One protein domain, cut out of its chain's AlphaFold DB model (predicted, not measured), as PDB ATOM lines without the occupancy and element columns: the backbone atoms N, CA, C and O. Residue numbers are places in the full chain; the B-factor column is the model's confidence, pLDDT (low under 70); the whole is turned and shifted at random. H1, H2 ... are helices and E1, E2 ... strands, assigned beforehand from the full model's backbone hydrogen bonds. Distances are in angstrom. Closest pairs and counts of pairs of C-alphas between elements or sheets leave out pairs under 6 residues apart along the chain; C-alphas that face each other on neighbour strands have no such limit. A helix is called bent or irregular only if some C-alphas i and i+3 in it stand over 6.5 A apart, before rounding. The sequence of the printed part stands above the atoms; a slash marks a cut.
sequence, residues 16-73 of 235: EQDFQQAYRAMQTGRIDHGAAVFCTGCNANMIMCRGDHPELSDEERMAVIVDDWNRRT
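AT A GLANCE: This is residues 16 to 73 of the 235 residues of the protein "Lar family restriction alleviation protein" of Hyphomicrobiales bacterium (UniProt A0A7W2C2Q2). A small, strongly twisted sheet of three strands has a single helix covering one of its faces, while the other face is bare. The two longer strands, E1 and E2, bend sharply partway along, and after E3 the chain folds back so that H1 crosses over E2 and E3 at a slant. The printed part has 58 residues, with three named strands and then one named helix, in the order E1, E2, E3, H1 along the chain. The sheet has the same order, E1, E2, E3, and is antiparallel throughout, and the class is mixed, helices and strands. The whole is compact, with a radius of gyration of the C-alphas of 11.4 A and spans of 33 by 23 by 15 A.

IN THESE COORDINATES: E1 is residues 16 to 24, from C-alpha 16 at (-31.288, 5.567, 15.885) to C-alpha 24 at (-16.957, 17.644, 24.561), 20.7 A from first to last C-alpha. It bends by 73 degrees at Phe 19. E2 is residues 31 to 39, 22.5 A from first to last C-alpha, and it bends by 70 degrees at Ala 35. E1 and E2 are the longest strands by residues, with 9 each. E3 is residues 45 to 49, 12.8 A from first to last C-alpha. H1 is residues 58 to 72, 21.5 A from first to last C-alpha, and ends with C-alpha 72 at (-40.688, 9.177, 27.241); it is neither bent nor irregular.

HOW THE PARTS SIT: The sheet is a meander, each strand the antiparallel neighbour of the one before, with E2 as the inner strand and E1 and E3 as edge strands. E1 and E2 form a hairpin, with an angle of 145 degrees between their directions. The C-alphas of Phe 19 and Ala 35, where the two strands bend, face each other at 4.2 A. Across this pair N 18 and O 36 are within hydrogen-bond range at 2.9 A, and N 34 and O 21 also at 2.9 A. E2 and E3 form the second hairpin, with an angle of 150 degrees between their directions. Their C-alphas 36 and 47 face each other at 4.2 A, and N 46 and O 37 are within hydrogen-bond range at 2.8 A. The C-alphas of the sheet lie up to 5.6 A off the best plane through them. H1 is on the sheet at a height over the sheet of 8.7 A, giving two layers, a helix on one face of a sheet. It lies over E2 and E3. On the local plane its line and that of E2 stand at 32 degrees, only just slantwise to the strands. The closest C-alphas of H1 and E2 are those of Met 62 and Ala 35, 5.4 A apart. The closest of H1 and E3 are those of Arg 61 and Met 48, 6.5 A apart. The closest of H1 and E1 are those of Asp 58 and Phe 19, 6.7 A apart. In H1 every O i to N i+4 pair is within hydrogen-bond range.

THE WHOLE: The two C-alphas farthest apart are those of Thr 28 and Thr 73, at 33.2 A. The first and last printed C-alphas, of Glu 16 and Thr 73, are 14.1 A apart. The printed part runs from residue 16 to residue 73 with no cut. The link from E2 to E3 is tight, with 5 residues, and those from E1 to E2, with 6, and from E3 to H1, with 8, are short. The mean pLDDT of the printed part is 94.9, and no printed residue is under 70.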
ATOM      1  N   GLU A  16     -32.516   6.326  16.090       97.50
ATOM      2  CA  GLU A  16     -31.288   5.567  15.885       97.50
ATOM      3  C   GLU A  16     -30.426   5.625  17.147       97.50
ATOM      4  O   GLU A  16     -30.581   6.511  17.991       97.50
ATOM      5  N   GLN A  17     -29.519   4.658  17.270       96.88
ATOM      6  CA  GLN A  17     -28.565   4.557  18.369       96.88
ATOM      7  C   GLN A  17     -27.131   4.655  17.835       96.88
ATOM      8  O   GLN A  17     -26.810   4.050  16.812       96.88
ATOM      9  N   ASP A  18     -26.262   5.367  18.547       97.12
ATOM     10  CA  ASP A  18     -24.832   5.487  18.243       97.12
ATOM     11  C   ASP A  18     -24.005   5.310  19.522       97.12
ATOM     12  O   ASP A  18     -24.240   5.970  20.528       97.12
ATOM     13  N   PHE A  19     -23.029   4.404  19.503       96.44
ATOM     14  CA  PHE A  19     -22.133   4.131  20.635       96.44
ATOM     15  C   PHE A  19     -20.891   5.034  20.649       96.44
ATOM     16  O   PHE A  19     -20.102   4.984  21.591       96.44
ATOM     17  N   GLN A  20     -20.666   5.804  19.583       96.38
ATOM     18  CA  GLN A  20     -19.440   6.561  19.335       96.38
ATOM     19  C   GLN A  20     -19.722   8.046  19.073       96.38
ATOM     20  O   GLN A  20     -18.887   8.750  18.498       96.38
ATOM     21  N   GLN A  21     -20.869   8.550  19.534       96.69
ATOM     22  CA  GLN A  21     -21.244   9.944  19.344       96.69
ATOM     23  C   GLN A  21     -20.226  10.844  20.051       96.69
ATOM     24  O   GLN A  21     -20.081  10.824  21.277       96.69
ATOM     25  N   ALA A  22     -19.511  11.652  19.268       96.19
ATOM     26  CA  ALA A  22     -18.512  12.564  19.801       96.19
ATOM     27  C   ALA A  22     -19.174  13.651  20.661       96.19
ATOM     28  O   ALA A  22     -20.141  14.294  20.243       96.19
ATOM     29  N   TYR A  23     -18.610  13.907  21.838       93.94
ATOM     30  CA  TYR A  23     -19.016  14.996  22.721       93.94
ATOM     31  C   TYR A  23     -17.795  15.694  23.323       93.94
ATOM     32  O   TYR A  23     -16.677  15.180  23.318       93.94
ATOM     33  N   ARG A  24     -17.997  16.907  23.839       93.44
ATOM     34  CA  ARG A  24     -16.957  17.644  24.561       93.44
ATOM     35  C   ARG A  24     -17.242  17.575  26.053       93.44
ATOM     36  O   ARG A  24     -18.231  18.141  26.511       93.44
ATOM     37  N   ALA A  25     -16.362  16.930  26.811       89.50
ATOM     38  CA  ALA A  25     -16.501  16.844  28.259       89.50
ATOM     39  C   ALA A  25     -16.392  18.238  28.894       89.50
ATOM     40  O   ALA A  25     -15.398  18.937  28.694       89.50
ATOM     41  N   MET A  26     -17.395  18.640  29.683       81.81
ATOM     42  CA  MET A  26     -17.427  19.986  30.273       81.81
ATOM     43  C   MET A  26     -16.284  20.226  31.262       81.81
ATOM     44  O   MET A  26     -15.727  21.318  31.303       81.81
ATOM     45  N   GLN A  27     -15.904  19.206  32.035       83.81
ATOM     46  CA  GLN A  27     -14.870  19.341  33.065       83.81
ATOM     47  C   GLN A  27     -13.455  19.442  32.482       83.81
ATOM     48  O   GLN A  27     -12.624  20.188  32.991       83.81
ATOM     49  N   THR A  28     -13.162  18.686  31.421       88.94
ATOM     50  CA  THR A  28     -11.796  18.560  30.879       88.94
ATOM     51  C   THR A  28     -11.598  19.291  29.554       88.94
ATOM     52  O   THR A  28     -10.463  19.451  29.105       88.94
ATOM     53  N   GLY A  29     -12.682  19.693  28.886       90.75
ATOM     54  CA  GLY A  29     -12.667  20.288  27.550       90.75
ATOM     55  C   GLY A  29     -12.233  19.336  26.430       90.75
ATOM     56  O   GLY A  29     -12.201  19.753  25.267       90.75
ATOM     57  N   ARG A  30     -11.898  18.079  26.749       92.88
ATOM     58  CA  ARG A  30     -11.455  17.070  25.781       92.88
ATOM     59  C   ARG A  30     -12.638  16.545  24.975       92.88
ATOM     60  O   ARG A  30     -13.764  16.500  25.468       92.88
ATOM     61  N   ILE A  31     -12.358  16.180  23.726       95.12
ATOM     62  CA  ILE A  31     -13.304  15.425  22.907       95.12
ATOM     63  C   ILE A  31     -13.246  13.982  23.391       95.12
ATOM     64  O   ILE A  31     -12.162  13.404  23.474       95.12
ATOM     65  N   ASP A  32     -14.405  13.448  23.731       94.62
ATOM     66  CA  ASP A  32     -14.608  12.062  24.119       94.62
ATOM     67  C   ASP A  32     -15.855  11.530  23.382       94.62
ATOM     68  O   ASP A  32     -16.413  12.221  22.525       94.62
ATOM     69  N   HIS A  33     -16.274  10.303  23.662       95.25
ATOM     70  CA  HIS A  33     -17.399   9.637  23.004       95.25
ATOM     71  C   HIS A  33     -18.418   9.138  24.031       95.25
ATOM     72  O   HIS A  33     -18.077   8.832  25.175       95.25
ATOM     73  N   GLY A  34     -19.687   9.107  23.638       95.81
ATOM     74  CA  GLY A  34     -20.786   8.633  24.469       95.81
ATOM     75  C   GLY A  34     -21.746   7.748  23.687       95.81
ATOM     76  O   GLY A  34     -21.775   7.776  22.457       95.81
ATOM     77  N   ALA A  35     -22.551   6.992  24.430       97.00
ATOM     78  CA  ALA A  35     -23.728   6.343  23.876       97.00
ATOM     79  C   ALA A  35     -24.805   7.407  23.649       97.00
ATOM     80  O   ALA A  35     -24.989   8.286  24.495       97.00
ATOM     81  N   ALA A  36     -25.510   7.346  22.528       97.75
ATOM     82  CA  ALA A  36     -26.553   8.287  22.171       97.75
ATOM     83  C   ALA A  36     -27.738   7.592  21.504       97.75
ATOM     84  O   ALA A  36     -27.576   6.619  20.770       97.75
ATOM     85  N   VAL A  37     -28.923   8.147  21.738       97.94
ATOM     86  CA  VAL A  37     -30.146   7.864  20.989       97.94
ATOM     87  C   VAL A  37     -30.659   9.181  20.424       97.94
ATOM     88  O   VAL A  37     -30.828  10.155  21.162       97.94
ATOM     89  N   PHE A  38     -30.928   9.219  19.124       97.62
ATOM     90  CA  PHE A  38     -31.372  10.429  18.437       97.62
ATOM     91  C   PHE A  38     -32.495  10.140  17.446       97.62
ATOM     92  O   PHE A  38     -32.635   9.037  16.927       97.62
ATOM     93  N   CYS A  39     -33.319  11.151  17.175       97.31
ATOM     94  CA  CYS A  39     -34.332  11.074  16.131       97.31
ATOM     95  C   CYS A  39     -33.746  11.471  14.773       97.31
ATOM     96  O   CYS A  39     -33.069  12.489  14.660       97.31
ATOM     97  N   THR A  40     -34.087  10.735  13.716       96.44
ATOM     98  CA  THR A  40     -33.660  11.055  12.341       96.44
ATOM     99  C   THR A  40     -34.478  12.178  11.696       96.44
ATOM    100  O   THR A  40     -34.143  12.677  10.623       96.44
ATOM    101  N   GLY A  41     -35.580  12.586  12.330       93.88
ATOM    102  CA  GLY A  41     -36.536  13.537  11.771       93.88
ATOM    103  C   GLY A  41     -36.690  14.863  12.514       93.88
ATOM    104  O   GLY A  41     -37.336  15.765  11.980       93.88
ATOM    105  N   CYS A  42     -36.135  14.998  13.717       94.62
ATOM    106  CA  CYS A  42     -36.112  16.247  14.477       94.62
ATOM    107  C   CYS A  42     -34.833  16.339  15.325       94.62
ATOM    108  O   CYS A  42     -34.009  15.436  15.308       94.62
ATOM    109  N   ASN A  43     -34.676  17.413  16.103       94.94
ATOM    110  CA  ASN A  43     -33.468  17.651  16.906       94.94
ATOM    111  C   ASN A  43     -33.471  16.927  18.269       94.94
ATOM    112  O   ASN A  43     -32.700  17.291  19.154       94.94
ATOM    113  N   ALA A  44     -34.358  15.950  18.480       95.19
ATOM    114  CA  ALA A  44     -34.405  15.204  19.732       95.19
ATOM    115  C   ALA A  44     -33.193  14.272  19.843       95.19
ATOM    116  O   ALA A  44     -32.990  13.410  18.987       95.19
ATOM    117  N   ASN A  45     -32.419  14.436  20.913       97.12
ATOM    118  CA  ASN A  45     -31.199  13.684  21.172       97.12
ATOM    119  C   ASN A  45     -31.040  13.438  22.680       97.12
ATOM    120  O   ASN A  45     -31.351  14.307  23.498       97.12
ATOM    121  N   MET A  46     -30.554  12.258  23.048       97.38
ATOM    122  CA  MET A  46     -30.162  11.886  24.400       97.38
ATOM    123  C   MET A  46     -28.784  11.242  24.347       97.38
ATOM    124  O   MET A  46     -28.583  10.293  23.599       97.38
ATOM    125  N   ILE A  47     -27.850  11.740  25.152       97.12
ATOM    126  CA  ILE A  47     -26.474  11.244  25.204       97.12
ATOM    127  C   ILE A  47     -26.074  10.945  26.649       97.12
ATOM    128  O   ILE A  47     -26.378  11.725  27.553       97.12
ATOM    129  N   MET A  48     -25.380   9.827  26.856       96.62
ATOM    130  CA  MET A  48     -24.706   9.488  28.106       96.62
ATOM    131  C   MET A  48     -23.203   9.427  27.862       96.62
ATOM    132  O   MET A  48     -22.680   8.578  27.138       96.62
ATOM    133  N   CYS A  49     -22.517  10.371  28.486       96.06
ATOM    134  CA  CYS A  49     -21.089  10.594  28.383       96.06
ATOM    135  C   CYS A  49     -20.290   9.473  29.062       96.06
ATOM    136  O   CYS A  49     -20.545   9.142  30.222       96.06
ATOM    137  N   ARG A  50     -19.253   8.950  28.393       95.06
ATOM    138  CA  ARG A  50     -18.351   7.948  28.983       95.06
ATOM    139  C   ARG A  50     -17.636   8.461  30.232       95.06
ATOM    140  O   ARG A  50     -17.523   7.733  31.214       95.06
ATOM    141  N   GLY A  51     -17.176   9.711  30.200       92.62
ATOM    142  CA  GLY A  51     -16.440  10.321  31.307       92.62
ATOM    143  C   GLY A  51     -17.272  10.572  32.569       92.62
ATOM    144  O   GLY A  51     -16.694  10.623  33.650       92.62
ATOM    145  N   ASP A  52     -18.598  10.701  32.446       91.25
ATOM    146  CA  ASP A  52     -19.487  10.964  33.589       91.25
ATOM    147  C   ASP A  52     -19.873   9.667  34.326       91.25
ATOM    148  O   ASP A  52     -20.151   9.703  35.522       91.25
ATOM    149  N   HIS A  53     -19.834   8.529  33.622       93.88
ATOM    150  CA  HIS A  53     -20.177   7.197  34.134       93.88
ATOM    151  C   HIS A  53     -19.093   6.169  33.776       93.88
ATOM    152  O   HIS A  53     -19.343   5.270  32.961       93.88
ATOM    153  N   PRO A  54     -17.855   6.304  34.290       94.56
ATOM    154  CA  PRO A  54     -16.738   5.423  33.937       94.56
ATOM    155  C   PRO A  54     -16.928   3.964  34.383       94.56
ATOM    156  O   PRO A  54     -16.262   3.079  33.853       94.56
ATOM    157  N   GLU A  55     -17.816   3.713  35.342       97.00
ATOM    158  CA  GLU A  55     -18.143   2.396  35.892       97.00
ATOM    159  C   GLU A  55     -18.994   1.521  34.966       97.00
ATOM    160  O   GLU A  55     -19.000   0.304  35.131       97.00
ATOM    161  N   LEU A  56     -19.695   2.125  34.004       97.06
ATOM    162  CA  LEU A  56     -20.569   1.420  33.068       97.06
ATOM    163  C   LEU A  56     -19.810   1.023  31.794       97.06
ATOM    164  O   LEU A  56     -18.936   1.747  31.313       97.06
ATOM    165  N   SER A  57     -20.161  -0.113  31.203       96.44
ATOM    166  CA  SER A  57     -19.783  -0.462  29.827       96.44
ATOM    167  C   SER A  57     -20.573   0.359  28.798       96.44
ATOM    168  O   SER A  57     -21.580   0.993  29.124       96.44
ATOM    169  N   ASP A  58     -20.126   0.372  27.541       94.44
ATOM    170  CA  ASP A  58     -20.827   1.090  26.467       94.44
ATOM    171  C   ASP A  58     -22.223   0.484  26.226       94.44
ATOM    172  O   ASP A  58     -23.195   1.211  26.007       94.44
ATOM    173  N   GLU A  59     -22.345  -0.838  26.366       95.44
ATOM    174  CA  GLU A  59     -23.603  -1.579  26.301       95.44
ATOM    175  C   GLU A  59     -24.551  -1.221  27.452       95.44
ATOM    176  O   GLU A  59     -25.739  -0.995  27.216       95.44
ATOM    177  N   GLU A  60     -24.048  -1.122  28.687       96.69
ATOM    178  CA  GLU A  60     -24.856  -0.713  29.844       96.69
ATOM    179  C   GLU A  60     -25.335   0.736  29.717       96.69
ATOM    180  O   GLU A  60     -26.509   1.010  29.972       96.69
ATOM    181  N   ARG A  61     -24.479   1.662  29.259       96.44
ATOM    182  CA  ARG A  61     -24.890   3.055  29.004       96.44
ATOM    183  C   ARG A  61     -25.977   3.128  27.938       96.44
ATOM    184  O   ARG A  61     -26.963   3.839  28.128       96.44
ATOM    185  N   MET A  62     -25.833   2.376  26.844       96.69
ATOM    186  CA  MET A  62     -26.861   2.324  25.805       96.69
ATOM    187  C   MET A  62     -28.176   1.764  26.351       96.69
ATOM    188  O   MET A  62     -29.226   2.355  26.118       96.69
ATOM    189  N   ALA A  63     -28.133   0.678  27.128       95.88
ATOM    190  CA  ALA A  63     -29.331   0.101  27.733       95.88
ATOM    191  C   ALA A  63     -30.084   1.114  28.616       95.88
ATOM    192  O   ALA A  63     -31.308   1.202  28.532       95.88
ATOM    193  N   VAL A  64     -29.362   1.921  29.403       96.06
ATOM    194  CA  VAL A  64     -29.962   2.981  30.229       96.06
ATOM    195  C   VAL A  64     -30.602   4.075  29.370       96.06
ATOM    196  O   VAL A  64     -31.747   4.450  29.621       96.06
ATOM    197  N   ILE A  65     -29.912   4.567  28.333       96.50
ATOM    198  CA  ILE A  65     -30.479   5.596  27.441       96.50
ATOM    199  C   ILE A  65     -31.717   5.075  26.714       96.50
ATOM    200  O   ILE A  65     -32.698   5.805  26.597       96.50
ATOM    201  N   VAL A  66     -31.680   3.836  26.220       96.62
ATOM    202  CA  VAL A  66     -32.811   3.216  25.520       96.62
ATOM    203  C   VAL A  66     -34.023   3.111  26.445       96.62
ATOM    204  O   VAL A  66     -35.125   3.468  26.031       96.62
ATOM    205  N   ASP A  67     -33.837   2.684  27.699       95.56
ATOM    206  CA  ASP A  67     -34.932   2.632  28.676       95.56
ATOM    207  C   ASP A  67     -35.511   4.029  28.955       95.56
ATOM    208  O   ASP A  67     -36.728   4.223  28.909       95.56
ATOM    209  N   ASP A  68     -34.654   5.036  29.149       95.62
ATOM    210  CA  ASP A  68     -35.102   6.411  29.382       95.62
ATOM    211  C   ASP A  68     -35.782   7.043  28.154       95.62
ATOM    212  O   ASP A  68     -36.742   7.804  28.309       95.62
ATOM    213  N   TRP A  69     -35.322   6.739  26.939       96.19
ATOM    214  CA  TRP A  69     -35.957   7.168  25.690       96.19
ATOM    215  C   TRP A  69     -37.343   6.540  25.536       96.19
ATOM    216  O   TRP A  69     -38.340   7.235  25.313       96.19
ATOM    217  N   ASN A  70     -37.429   5.224  25.724       95.88
ATOM    218  CA  ASN A  70     -38.673   4.476  25.599       95.88
ATOM    219  C   ASN A  70     -39.698   4.903  26.653       95.88
ATOM    220  O   ASN A  70     -40.877   5.027  26.332       95.88
ATOM    221  N   ARG A  71     -39.268   5.226  27.881       94.44
ATOM    222  CA  ARG A  71     -40.149   5.748  28.940       94.44
ATOM    223  C   ARG A  71     -40.798   7.088  28.577       94.44
ATOM    224  O   ARG A  71     -41.889   7.385  29.060       94.44
ATOM    225  N   ARG A  72     -40.142   7.902  27.744       93.69
ATOM    226  CA  ARG A  72     -40.688   9.177  27.241       93.69
ATOM    227  C   ARG A  72     -41.647   8.983  26.076       93.69
ATOM    228  O   ARG A  72     -42.380   9.912  25.751       93.69
ATOM    229  N   THR A  73     -41.615   7.822  25.427       90.94
ATOM    230  CA  THR A  73     -42.437   7.560  24.252       90.94
ATOM    231  C   THR A  73     -43.839   7.173  24.701       90.94
ATOM    232  O   THR A  73     -44.005   6.148  25.367       90.94
TER     233      THR A  73